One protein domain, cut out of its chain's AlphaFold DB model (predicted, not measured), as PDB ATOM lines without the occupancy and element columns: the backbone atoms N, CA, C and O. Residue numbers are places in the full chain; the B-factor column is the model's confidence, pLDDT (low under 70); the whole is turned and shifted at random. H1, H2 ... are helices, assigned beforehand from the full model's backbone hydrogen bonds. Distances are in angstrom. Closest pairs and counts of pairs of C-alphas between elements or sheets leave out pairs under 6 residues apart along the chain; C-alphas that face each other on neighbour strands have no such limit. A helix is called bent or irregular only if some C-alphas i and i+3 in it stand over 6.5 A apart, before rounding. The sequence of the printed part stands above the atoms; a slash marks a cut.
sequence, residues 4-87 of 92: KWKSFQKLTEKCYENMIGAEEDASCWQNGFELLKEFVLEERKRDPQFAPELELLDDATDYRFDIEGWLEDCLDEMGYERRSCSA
ATOM      1  N   LYS A   4      93.065 140.582 164.201       81.50
ATOM      2  CA  LYS A   4      94.028 141.112 165.184       81.50
ATOM      3  C   LYS A   4      94.433 140.073 166.233       81.50
ATOM      4  O   LYS A   4      95.620 139.825 166.390       81.50
ATOM      5  N   TRP A   5      93.467 139.367 166.822       85.88
ATOM      6  CA  TRP A   5      93.732 138.267 167.759       85.88
ATOM      7  C   TRP A   5      94.535 137.118 167.138       85.88
ATOM      8  O   TRP A   5      95.390 136.537 167.792       85.88
ATOM      9  N   LYS A   6      94.328 136.817 165.848       87.31
ATOM     10  CA  LYS A   6      95.173 135.843 165.132       87.31
ATOM     11  C   LYS A   6      96.616 136.325 164.965       87.31
ATOM     12  O   LYS A   6      97.524 135.503 164.998       87.31
ATOM     13  N   SER A   7      96.822 137.620 164.732       87.56
ATOM     14  CA  SER A   7      98.166 138.205 164.665       87.56
ATOM     15  C   SER A   7      98.837 138.210 166.036       87.56
ATOM     16  O   SER A   7      99.996 137.828 166.128       87.56
ATOM     17  N   PHE A   8      98.091 138.573 167.083       88.69
ATOM     18  CA  PHE A   8      98.557 138.551 168.467       88.69
ATOM     19  C   PHE A   8      98.994 137.147 168.894       88.69
ATOM     20  O   PHE A   8     100.111 136.982 169.370       88.69
ATOM     21  N   GLN A   9      98.180 136.125 168.603       89.44
ATOM     22  CA  GLN A   9      98.518 134.728 168.883       89.44
ATOM     23  C   GLN A   9      99.853 134.313 168.253       89.44
ATOM     24  O   GLN A   9     100.744 133.837 168.942       89.44
ATOM     25  N   LYS A  10     100.005 134.528 166.942       89.69
ATOM     26  CA  LYS A  10     101.221 134.132 166.213       89.69
ATOM     27  C   LYS A  10     102.468 134.831 166.733       89.69
ATOM     28  O   LYS A  10     103.557 134.273 166.699       89.69
ATOM     29  N   LEU A  11     102.315 136.087 167.136       88.69
ATOM     30  CA  LEU A  11     103.417 136.889 167.630       88.69
ATOM     31  C   LEU A  11     103.801 136.479 169.058       88.69
ATOM     32  O   LEU A  11     104.986 136.405 169.357       88.69
ATOM     33  N   THR A  12     102.814 136.115 169.878       87.62
ATOM     34  CA  THR A  12     103.002 135.529 171.212       87.62
ATOM     35  C   THR A  12     103.715 134.179 171.138       87.62
ATOM     36  O   THR A  12     104.720 133.981 171.811       87.62
ATOM     37  N   GLU A  13     103.262 133.283 170.255       88.69
ATOM     38  CA  GLU A  13     103.923 131.998 169.983       88.69
ATOM     39  C   GLU A  13     105.390 132.214 169.580       88.69
ATOM     40  O   GLU A  13     106.285 131.618 170.175       88.69
ATOM     41  N   LYS A  14     105.651 133.150 168.652       85.88
ATOM     42  CA  LYS A  14     107.018 133.505 168.252       85.88
ATOM     43  C   LYS A  14     107.858 134.013 169.433       85.88
ATOM     44  O   LYS A  14     109.043 133.706 169.517       85.88
ATOM     45  N   CYS A  15     107.275 134.797 170.336       85.81
ATOM     46  CA  CYS A  15     108.004 135.324 171.483       85.81
ATOM     47  C   CYS A  15     108.467 134.249 172.459       85.81
ATOM     48  O   CYS A  15     109.629 134.256 172.868       85.81
ATOM     49  N   TYR A  16     107.600 133.291 172.769       85.88
ATOM     50  CA  TYR A  16     107.989 132.155 173.593       85.88
ATOM     51  C   TYR A  16     108.985 131.232 172.873       85.88
ATOM     52  O   TYR A  16     109.908 130.724 173.502       85.88
ATOM     53  N   GLU A  17     108.875 131.052 171.553       83.25
ATOM     54  CA  GLU A  17     109.885 130.317 170.774       83.25
ATOM     55  C   GLU A  17     111.269 130.988 170.844       83.25
ATOM     56  O   GLU A  17     112.279 130.300 171.020       83.25
ATOM     57  N   ASN A  18     111.323 132.322 170.775       78.00
ATOM     58  CA  ASN A  18     112.566 133.087 170.895       78.00
ATOM     59  C   ASN A  18     113.230 132.900 172.275       78.00
ATOM     60  O   ASN A  18     114.446 132.707 172.329       78.00
ATOM     61  N   MET A  19     112.450 132.849 173.368       73.50
ATOM     62  CA  MET A  19     112.964 132.577 174.726       73.50
ATOM     63  C   MET A  19     113.686 131.224 174.847       73.50
ATOM     64  O   MET A  19     114.645 131.104 175.607       73.50
ATOM     65  N   ILE A  20     113.268 130.200 174.092       71.62
ATOM     66  CA  ILE A  20     113.856 128.843 174.138       71.62
ATOM     67  C   ILE A  20     115.239 128.795 173.436       71.62
ATOM     68  O   ILE A  20     115.863 127.740 173.313       71.62
ATOM     69  N   GLY A  21     115.781 129.948 173.027       57.59
ATOM     70  CA  GLY A  21     117.118 130.083 172.446       57.59
ATOM     71  C   GLY A  21     117.130 130.072 170.918       57.59
ATOM     72  O   GLY A  21     118.160 129.754 170.324       57.59
ATOM     73  N   ALA A  22     115.999 130.387 170.277       56.47
ATOM     74  CA  ALA A  22     115.906 130.442 168.820       56.47
ATOM     75  C   ALA A  22     116.447 131.760 168.229       56.47
ATOM     76  O   ALA A  22     117.099 131.717 167.188       56.47
ATOM     77  N   GLU A  23     116.239 132.913 168.886       52.94
ATOM     78  CA  GLU A  23     116.716 134.236 168.437       52.94
ATOM     79  C   GLU A  23     116.905 135.199 169.635       52.94
ATOM     80  O   GLU A  23     116.068 135.236 170.529       52.94
ATOM     81  N   GLU A  24     117.953 136.042 169.631       57.75
ATOM     82  CA  GLU A  24     118.184 137.114 170.639       57.75
ATOM     83  C   GLU A  24     117.239 138.330 170.477       57.75
ATOM     84  O   GLU A  24     117.399 139.361 171.135       57.75
ATOM     85  N   ASP A  25     116.260 138.249 169.573       67.12
ATOM     86  CA  ASP A  25     115.373 139.361 169.251       67.12
ATOM     87  C   ASP A  25     114.175 139.434 170.212       67.12
ATOM     88  O   ASP A  25     113.118 138.834 169.988       67.12
ATOM     89  N   ALA A  26     114.336 140.233 171.270       67.75
ATOM     90  CA  ALA A  26     113.273 140.583 172.215       67.75
ATOM     91  C   ALA A  26     112.274 141.626 171.663       67.75
ATOM     92  O   ALA A  26     111.326 142.000 172.357       67.75
ATOM     93  N   SER A  27     112.433 142.108 170.418       81.06
ATOM     94  CA  SER A  27     111.515 143.097 169.826       81.06
ATOM     95  C   SER A  27     110.094 142.563 169.645       81.06
ATOM     96  O   SER A  27     109.141 143.340 169.561       81.06
ATOM     97  N   CYS A  28     109.929 141.239 169.615       85.88
ATOM     98  CA  CYS A  28     108.621 140.616 169.518       85.88
ATOM     99  C   CYS A  28     107.733 141.000 170.724       85.88
ATOM    100  O   CYS A  28     106.576 141.344 170.512       85.88
ATOM    101  N   TRP A  29     108.267 141.066 171.953       87.69
ATOM    102  CA  TRP A  29     107.499 141.411 173.157       87.69
ATOM    103  C   TRP A  29     106.948 142.830 173.063       87.69
ATOM    104  O   TRP A  29     105.750 143.063 173.222       87.69
ATOM    105  N   GLN A  30     107.806 143.766 172.657       87.50
ATOM    106  CA  GLN A  30     107.422 145.156 172.432       87.50
ATOM    107  C   GLN A  30     106.359 145.296 171.329       87.50
ATOM    108  O   GLN A  30     105.417 146.081 171.470       87.50
ATOM    109  N   ASN A  31     106.486 144.534 170.240       89.25
ATOM    110  CA  ASN A  31     105.509 144.531 169.149       89.25
ATOM    111  C   ASN A  31     104.162 143.933 169.586       89.25
ATOM    112  O   ASN A  31     103.109 144.429 169.181       89.25
ATOM    113  N   GLY A  32     104.182 142.892 170.421       90.44
ATOM    114  CA  GLY A  32     102.980 142.284 170.988       90.44
ATOM    115  C   GLY A  32     102.255 143.241 171.918       90.44
ATOM    116  O   GLY A  32     101.038 143.395 171.811       90.44
ATOM    117  N   PHE A  33     103.012 143.960 172.747       91.12
ATOM    118  CA  PHE A  33     102.465 144.932 173.686       91.12
ATOM    119  C   PHE A  33     101.765 146.086 172.961       91.12
ATOM    120  O   PHE A  33     100.620 146.418 173.274       91.12
ATOM    121  N   GLU A  34     102.406 146.671 171.943       91.31
ATOM    122  CA  GLU A  34     101.779 147.745 171.165       91.31
ATOM    123  C   GLU A  34     100.548 147.254 170.392       91.31
ATOM    124  O   GLU A  34      99.556 147.979 170.313       91.31
ATOM    125  N   LEU A  35     100.553 146.013 169.889       91.94
ATOM    126  CA  LEU A  35      99.388 145.429 169.218       91.94
ATOM    127  C   LEU A  35      98.201 145.236 170.178       91.94
ATOM    128  O   LEU A  35      97.066 145.560 169.819       91.94
ATOM    129  N   LEU A  36      98.452 144.735 171.394       92.19
ATOM    130  CA  LEU A  36      97.428 144.561 172.429       92.19
ATOM    131  C   LEU A  36      96.833 145.913 172.846       92.19
ATOM    132  O   LEU A  36      95.613 146.090 172.888       92.19
ATOM    133  N   LYS A  37      97.696 146.904 173.077       91.88
ATOM    134  CA  LYS A  37      97.306 148.276 173.411       91.88
ATOM    135  C   LYS A  37      96.493 148.934 172.297       91.88
ATOM    136  O   LYS A  37      95.466 149.548 172.580       91.88
ATOM    137  N   GLU A  38      96.911 148.806 171.037       92.56
ATOM    138  CA  GLU A  38      96.159 149.325 169.889       92.56
ATOM    139  C   GLU A  38      94.761 148.703 169.820       92.56
ATOM    140  O   GLU A  38      93.781 149.416 169.599       92.56
ATOM    141  N   PHE A  39      94.652 147.393 170.054       88.88
ATOM    142  CA  PHE A  39      93.370 146.697 170.077       88.88
ATOM    143  C   PHE A  39      92.436 147.252 171.160       88.88
ATOM    144  O   PHE A  39      91.319 147.664 170.848       88.88
ATOM    145  N   VAL A  40      92.907 147.340 172.409       90.44
ATOM    146  CA  VAL A  40      92.110 147.888 173.520       90.44
ATOM    147  C   VAL A  40      91.685 149.329 173.224       90.44
ATOM    148  O   VAL A  40      90.531 149.693 173.445       90.44
ATOM    149  N   LEU A  41      92.580 150.155 172.675       92.12
ATOM    150  CA  LEU A  41      92.260 151.535 172.305       92.12
ATOM    151  C   LEU A  41      91.223 151.625 171.181       92.12
ATOM    152  O   LEU A  41      90.405 152.543 171.181       92.12
ATOM    153  N   GLU A  42      91.251 150.720 170.205       91.38
ATOM    154  CA  GLU A  42      90.261 150.689 169.131       91.38
ATOM    155  C   GLU A  42      88.880 150.260 169.604       91.38
ATOM    156  O   GLU A  42      87.897 150.903 169.229       91.38
ATOM    157  N   GLU A  43      88.794 149.224 170.434       90.69
ATOM    158  CA  GLU A  43      87.519 148.813 171.020       90.69
ATOM    159  C   GLU A  43      86.977 149.923 171.932       90.69
ATOM    160  O   GLU A  43      85.805 150.284 171.824       90.69
ATOM    161  N   ARG A  44      87.847 150.612 172.688       93.44
ATOM    162  CA  ARG A  44      87.454 151.767 173.514       93.44
ATOM    163  C   ARG A  44      86.947 152.983 172.740       93.44
ATOM    164  O   ARG A  44      86.221 153.802 173.299       93.44
ATOM    165  N   LYS A  45      87.264 153.112 171.444       93.81
ATOM    166  CA  LYS A  45      86.636 154.137 170.583       93.81
ATOM    167  C   LYS A  45      85.159 153.844 170.322       93.81
ATOM    168  O   LYS A  45      84.413 154.767 170.006       93.81
ATOM    169  N   ARG A  46      84.757 152.571 170.380       92.12
ATOM    170  CA  ARG A  46      83.383 152.110 170.137       92.12
ATOM    171  C   ARG A  46      82.611 151.959 171.439       92.12
ATOM    172  O   ARG A  46      81.461 152.378 171.503       92.12
ATOM    173  N   ASP A  47      83.265 151.409 172.453       92.50
ATOM    174  CA  ASP A  47      82.744 151.236 173.800       92.50
ATOM    175  C   ASP A  47      83.772 151.746 174.824       92.50
ATOM    176  O   ASP A  47      84.718 151.034 175.154       92.50
ATOM    177  N   PRO A  48      83.600 152.967 175.363       93.44
ATOM    178  CA  PRO A  48      84.526 153.544 176.335       93.44
ATOM    179  C   PRO A  48      84.747 152.704 177.599       93.44
ATOM    180  O   PRO A  48      85.747 152.915 178.283       93.44
ATOM    181  N   GLN A  49      83.833 151.784 177.923       92.62
ATOM    182  CA  GLN A  49      83.944 150.889 179.076       92.62
ATOM    183  C   GLN A  49      84.485 149.506 178.701       92.62
ATOM    184  O   GLN A  49      84.459 148.607 179.533       92.62
ATOM    185  N   PHE A  50      84.997 149.324 177.484       90.94
ATOM    186  CA  PHE A  50      85.575 148.057 177.064       90.94
ATOM    187  C   PHE A  50      86.799 147.686 177.913       90.94
ATOM    188  O   PHE A  50      87.787 148.436 177.954       90.94
ATOM    189  N   ALA A  51      86.715 146.506 178.540       88.19
ATOM    190  CA  ALA A  51      87.767 145.860 179.324       88.19
ATOM    191  C   ALA A  51      88.513 146.848 180.248       88.19
ATOM    192  O   ALA A  51      89.666 147.210 179.980       88.19
ATOM    193  N   PRO A  52      87.847 147.378 181.293       89.69
ATOM    194  CA  PRO A  52      88.468 148.309 182.231       89.69
ATOM    195  C   PRO A  52      89.528 147.619 183.104       89.69
ATOM    196  O   PRO A  52      90.436 148.293 183.585       89.69
ATOM    197  N   GLU A  53      89.434 146.298 183.250       91.31
ATOM    198  CA  GLU A  53      90.326 145.425 184.014       91.31
ATOM    199  C   GLU A  53      90.856 144.303 183.103       91.31
ATOM    200  O   GLU A  53      90.197 143.953 182.117       91.31
ATOM    201  N   LEU A  54      92.043 143.761 183.410       88.94
ATOM    202  CA  LEU A  54      92.680 142.700 182.611       88.94
ATOM    203  C   LEU A  54      91.850 141.411 182.608       88.94
ATOM    204  O   LEU A  54      91.637 140.850 181.539       88.94
ATOM    205  N   GLU A  55      91.268 141.037 183.750       88.81
ATOM    206  CA  GLU A  55      90.356 139.888 183.870       88.81
ATOM    207  C   GLU A  55      89.207 139.957 182.847       88.81
ATOM    208  O   GLU A  55      88.869 138.973 182.197       88.81
ATOM    209  N   LEU A  56      88.639 141.148 182.633       91.19
ATOM    210  CA  LEU A  56      87.547 141.351 181.674       91.19
ATOM    211  C   LEU A  56      88.025 141.297 180.217       91.19
ATOM    212  O   LEU A  56      87.234 141.016 179.315       91.19
ATOM    213  N   LEU A  57      89.305 141.580 179.967       90.81
ATOM    214  CA  LEU A  57      89.915 141.380 178.656       90.81
ATOM    215  C   LEU A  57      90.146 139.889 178.390       90.81
ATOM    216  O   LEU A  57      89.891 139.428 177.277       90.81
ATOM    217  N   ASP A  58      90.567 139.142 179.408       90.94
ATOM    218  CA  ASP A  58      90.701 137.690 179.341       90.94
ATOM    219  C   ASP A  58      89.353 137.003 179.123       90.94
ATOM    220  O   ASP A  58      89.222 136.220 178.178       90.94
ATOM    221  N   ASP A  59      88.321 137.386 179.879       89.69
ATOM    222  CA  ASP A  59      86.945 136.915 179.693       89.69
ATOM    223  C   ASP A  59      86.443 137.183 178.262       89.69
ATOM    224  O   ASP A  59      85.917 136.293 177.588       89.69
ATOM    225  N   ALA A  60      86.723 138.372 177.712       87.19
ATOM    226  CA  ALA A  60      86.381 138.713 176.327       87.19
ATOM    227  C   ALA A  60      87.094 137.837 175.275       87.19
ATOM    228  O   ALA A  60      86.670 137.788 174.112       87.19
ATOM    229  N   THR A  61      88.172 137.149 175.658       85.81
ATOM    230  CA  THR A  61      88.900 136.204 174.806       85.81
ATOM    231  C   THR A  61      88.701 134.741 175.181       85.81
ATOM    232  O   THR A  61      89.358 133.890 174.577       85.81
ATOM    233  N   ASP A  62      87.768 134.437 176.090       88.94
ATOM    234  CA  ASP A  62      87.541 133.086 176.623       88.94
ATOM    235  C   ASP A  62      88.824 132.509 177.252       88.94
ATOM    236  O   ASP A  62      89.158 131.342 177.055       88.94
ATOM    237  N   TYR A  63      89.600 133.373 177.927       87.06
ATOM    238  CA  TYR A  63      90.880 133.061 178.583       87.06
ATOM    239  C   TYR A  63      91.917 132.413 177.654       87.06
ATOM    240  O   TYR A  63      92.867 131.764 178.087       87.06
ATOM    241  N   ARG A  64      91.741 132.556 176.338       87.75
ATOM    242  CA  ARG A  64      92.524 131.816 175.345       87.75
ATOM    243  C   ARG A  64      93.993 132.216 175.319       87.75
ATOM    244  O   ARG A  64      94.826 131.419 174.892       87.75
ATOM    245  N   PHE A  65      94.267 133.470 175.653       85.56
ATOM    246  CA  PHE A  65      95.593 134.057 175.534       85.56
ATOM    247  C   PHE A  65      96.285 134.254 176.873       85.56
ATOM    248  O   PHE A  65      97.464 134.581 176.829       85.56
ATOM    249  N   ASP A  66      95.573 134.053 177.989       90.56
ATOM    250  CA  ASP A  66      96.071 134.343 179.337       90.56
ATOM    251  C   ASP A  66      96.770 135.710 179.367       90.56
ATOM    252  O   ASP A  66      97.982 135.815 179.516       90.56
ATOM    253  N   ILE A  67      96.017 136.761 179.037       91.94
ATOM    254  CA  ILE A  67      96.546 138.098 178.753       91.94
ATOM    255  C   ILE A  67      97.222 138.680 179.986       91.94
ATOM    256  O   ILE A  67      98.233 139.365 179.836       91.94
ATOM    257  N   GLU A  68      96.683 138.416 181.176       91.12
ATOM    258  CA  GLU A  68      97.334 138.743 182.442       91.12
ATOM    259  C   GLU A  68      98.718 138.082 182.546       91.12
ATOM    260  O   GLU A  68      99.714 138.806 182.608       91.12
ATOM    261  N   GLY A  69      98.806 136.750 182.450       91.25
ATOM    262  CA  GLY A  69     100.084 136.031 182.530       91.25
ATOM    263  C   GLY A  69     101.064 136.411 181.415       91.25
ATOM    264  O   GLY A  69     102.246 136.653 181.653       91.25
ATOM    265  N   TRP A  70     100.567 136.576 180.190       92.69
ATOM    266  CA  TRP A  70     101.369 137.034 179.059       92.69
ATOM    267  C   TRP A  70     101.938 138.441 179.278       92.69
ATOM    268  O   TRP A  70     103.058 138.731 178.853       92.69
ATOM    269  N   LEU A  71     101.172 139.342 179.904       92.12
ATOM    270  CA  LEU A  71     101.624 140.702 180.177       92.12
ATOM    271  C   LEU A  71     102.713 140.722 181.253       92.12
ATOM    272  O   LEU A  71     103.649 141.512 181.120       92.12
ATOM    273  N   GLU A  72     102.614 139.866 182.271       91.19
ATOM    274  CA  GLU A  72     103.673 139.664 183.270       91.19
ATOM    275  C   GLU A  72     104.978 139.225 182.590       91.19
ATOM    276  O   GLU A  72     105.974 139.951 182.660       91.19
ATOM    277  N   ASP A  73     104.937 138.145 181.800       89.88
ATOM    278  CA  ASP A  73     106.093 137.656 181.033       89.88
ATOM    279  C   ASP A  73     106.672 138.745 180.109       89.88
ATOM    280  O   ASP A  73     107.887 138.934 179.991       89.88
ATOM    281  N   CYS A  74     105.795 139.508 179.450       89.75
ATOM    282  CA  CYS A  74     106.183 140.586 178.550       89.75
ATOM    283  C   CYS A  74     106.956 141.699 179.276       89.75
ATOM    284  O   CYS A  74     107.954 142.208 178.752       89.75
ATOM    285  N   LEU A  75     106.506 142.103 180.467       87.94
ATOM    286  CA  LEU A  75     107.145 143.157 181.257       87.94
ATOM    287  C   LEU A  75     108.510 142.722 181.805       87.94
ATOM    288  O   LEU A  75     109.452 143.531 181.791       87.94
ATOM    289  N   ASP A  76     108.625 141.463 182.220       86.06
ATOM    290  CA  ASP A  76     109.866 140.866 182.713       86.06
ATOM    291  C   ASP A  76     110.936 140.823 181.617       86.06
ATOM    292  O   ASP A  76     112.061 141.303 181.816       86.06
ATOM    293  N   GLU A  77     110.568 140.370 180.417       83.69
ATOM    294  CA  GLU A  77     111.473 140.309 179.266       83.69
ATOM    295  C   GLU A  77     111.880 141.683 178.736       83.69
ATOM    296  O   GLU A  77     113.039 141.914 178.378       83.69
ATOM    297  N   MET A  78     110.960 142.649 178.739       81.50
ATOM    298  CA  MET A  78     111.292 144.040 178.413       81.50
ATOM    299  C   MET A  78     112.150 144.716 179.502       81.50
ATOM    300  O   MET A  78     112.557 145.877 179.352       81.50
ATOM    301  N   GLY A  79     112.458 144.012 180.596       72.44
ATOM    302  CA  GLY A  79     113.343 144.475 181.654       72.44
ATOM    303  C   GLY A  79     112.756 145.626 182.467       72.44
ATOM    304  O   GLY A  79     113.519 146.435 183.013       72.44
ATOM    305  N   TYR A  80     111.425 145.728 182.554       60.88
ATOM    306  CA  TYR A  80     110.784 146.694 183.450       60.88
ATOM    307  C   TYR A  80     111.075 146.368 184.924       60.88
ATOM    308  O   TYR A  80     111.246 147.303 185.706       60.88
ATOM    309  N   GLU A  81     111.331 145.102 185.278       49.31
ATOM    310  CA  GLU A  81     111.849 144.727 186.605       49.31
ATOM    311  C   GLU A  81     113.373 144.930 186.782       49.31
ATOM    312  O   GLU A  81     113.845 145.213 187.889       49.31
ATOM    313  N   ARG A  82     114.187 144.879 185.714       43.06
ATOM    314  CA  ARG A  82     115.662 145.034 185.823       43.06
ATOM    315  C   ARG A  82     116.150 146.477 185.965       43.06
ATOM    316  O   ARG A  82     117.296 146.696 186.374       43.06
ATOM    317  N   ARG A  83     115.313 147.478 185.674       42.12
ATOM    318  CA  ARG A  83     115.637 148.888 185.969       42.12
ATOM    319  C   ARG A  83     115.464 149.250 187.447       42.12
ATOM    320  O   ARG A  83     116.087 150.207 187.895       42.12
ATOM    321  N   SER A  84     114.718 148.456 188.213       35.81
ATOM    322  CA  SER A  84     114.609 148.583 189.674       35.81
ATOM    323  C   SER A  84     115.783 147.923 190.407       35.81
ATOM    324  O   SER A  84     116.232 148.445 191.424       35.81
ATOM    325  N   CYS A  85     116.333 146.819 189.884       39.22
ATOM    326  CA  CYS A  85     117.464 146.116 190.515       39.22
ATOM    327  C   CYS A  85     118.854 146.686 190.167       39.22
ATOM    328  O   CYS A  85     119.793 146.506 190.938       39.22
ATOM    329  N   SER A  86     119.011 147.437 189.072       37.03
ATOM    330  CA  SER A  86     120.307 148.045 188.701       37.03
ATOM    331  C   SER A  86     120.612 149.382 189.401       37.03
ATOM    332  O   SER A  86     121.696 149.935 189.228       37.03
ATOM    333  N   ALA A  87     119.717 149.886 190.260       41.34
ATOM    334  CA  ALA A  87     119.963 151.091 191.058       41.34
ATOM    335  C   ALA A  87     120.738 150.839 192.372       41.34
ATOM    336  O   ALA A  87     120.807 151.736 193.214       41.34
TER     337      ALA A  87
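AT A GLANCE: This is residues 4 to 87 of the 92 residues of an uncharacterized protein of Lachnospiraceae bacterium OF09-6 (UniProt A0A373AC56). What does the model look like? Two long helices, H1 and H2, fold back on each other as a helical hairpin, and H4 packs across residues 29 to 33 of H2, with the short H3 at the other end of H4. Residues 79 to 87, of which 82 to 87 belong to H5, stick out from this body. What is it made of, and how large is it? The printed part has 84 residues, with five named helices in the order H1, H2, H3, H4, H5 and no named strand; its class is all helix, with 63 residues in helices. It is only just compact, close to loose, with a radius of gyration of the C-alphas of 13.9 A and spans of 39 by 31 by 19 A.

IN THESE COORDINATES: Where do the two long helices run? H1 is residues 4 to 22, 24.6 A from C-alpha 4 at (94.028, 141.112, 165.184) to C-alpha 22, and is only just irregular: C-alphas 19 and 22 are 6.9 A apart. H2, residues 27 to 46, is the longest helix at 29.5 A and ends with C-alpha 46 at (83.383, 152.110, 170.137). What follows? H3 is residues 54 to 60, H4 is residues 67 to 77 with a length of 15.1 A, and H5 is residues 82 to 87, ending with C-alpha 87 at (119.963, 151.091, 191.058). H5 is neither bent nor irregular, but only just: C-alphas 84 and 87 are 6.1 A apart.

HOW THE PARTS SIT: How do H1 and H2 stand? They touch as a hairpin, opposite ways at a shallow tilt of 17 degrees; their closest C-alphas, of Cys 15 and Cys 28, are 5.7 A apart. Where does H4 meet the others? H2 touches H4 with residues 29 to 33 alone, the closest C-alphas being those of Trp 29 and Cys 74 at 5.6 A, opposite ways at a tilt of 38 degrees, only just steep. H4 touches H3, closest at the C-alphas of Asp 58 and Ile 67, 5.9 A, opposite ways at a steep tilt of 47 degrees; H1 and H4 are near each other. The helix packing is only just mostly crossed, with 1 of 3 touching pairs at a shallow tilt. Where is H5? H5 and H4 are close but not clearly touching, with the C-alphas of Asp 76 and Arg 82 closest at 7.8 A; H5 is apart from H1, H2 and H3. What do the backbones show? Every O i to N i+4 pair is within hydrogen-bond range in H3 and H4, against 14 of 15 in H1, 15 of 16 in H2 and 1 of 2 in H5.

THE WHOLE: How far does it reach? The two C-alphas farthest apart, those of Arg 46 and Ala 87, are 42.2 A apart. Are there cuts or long links? The printed part has no cut; the links H1 to H2 and H4 to H5 are tight, and H2 to H3 and H3 to H4 are short. Where is confidence low? The mean pLDDT of the printed part is 82.0, with residues 21 to 26 and 80 to 87 under 70.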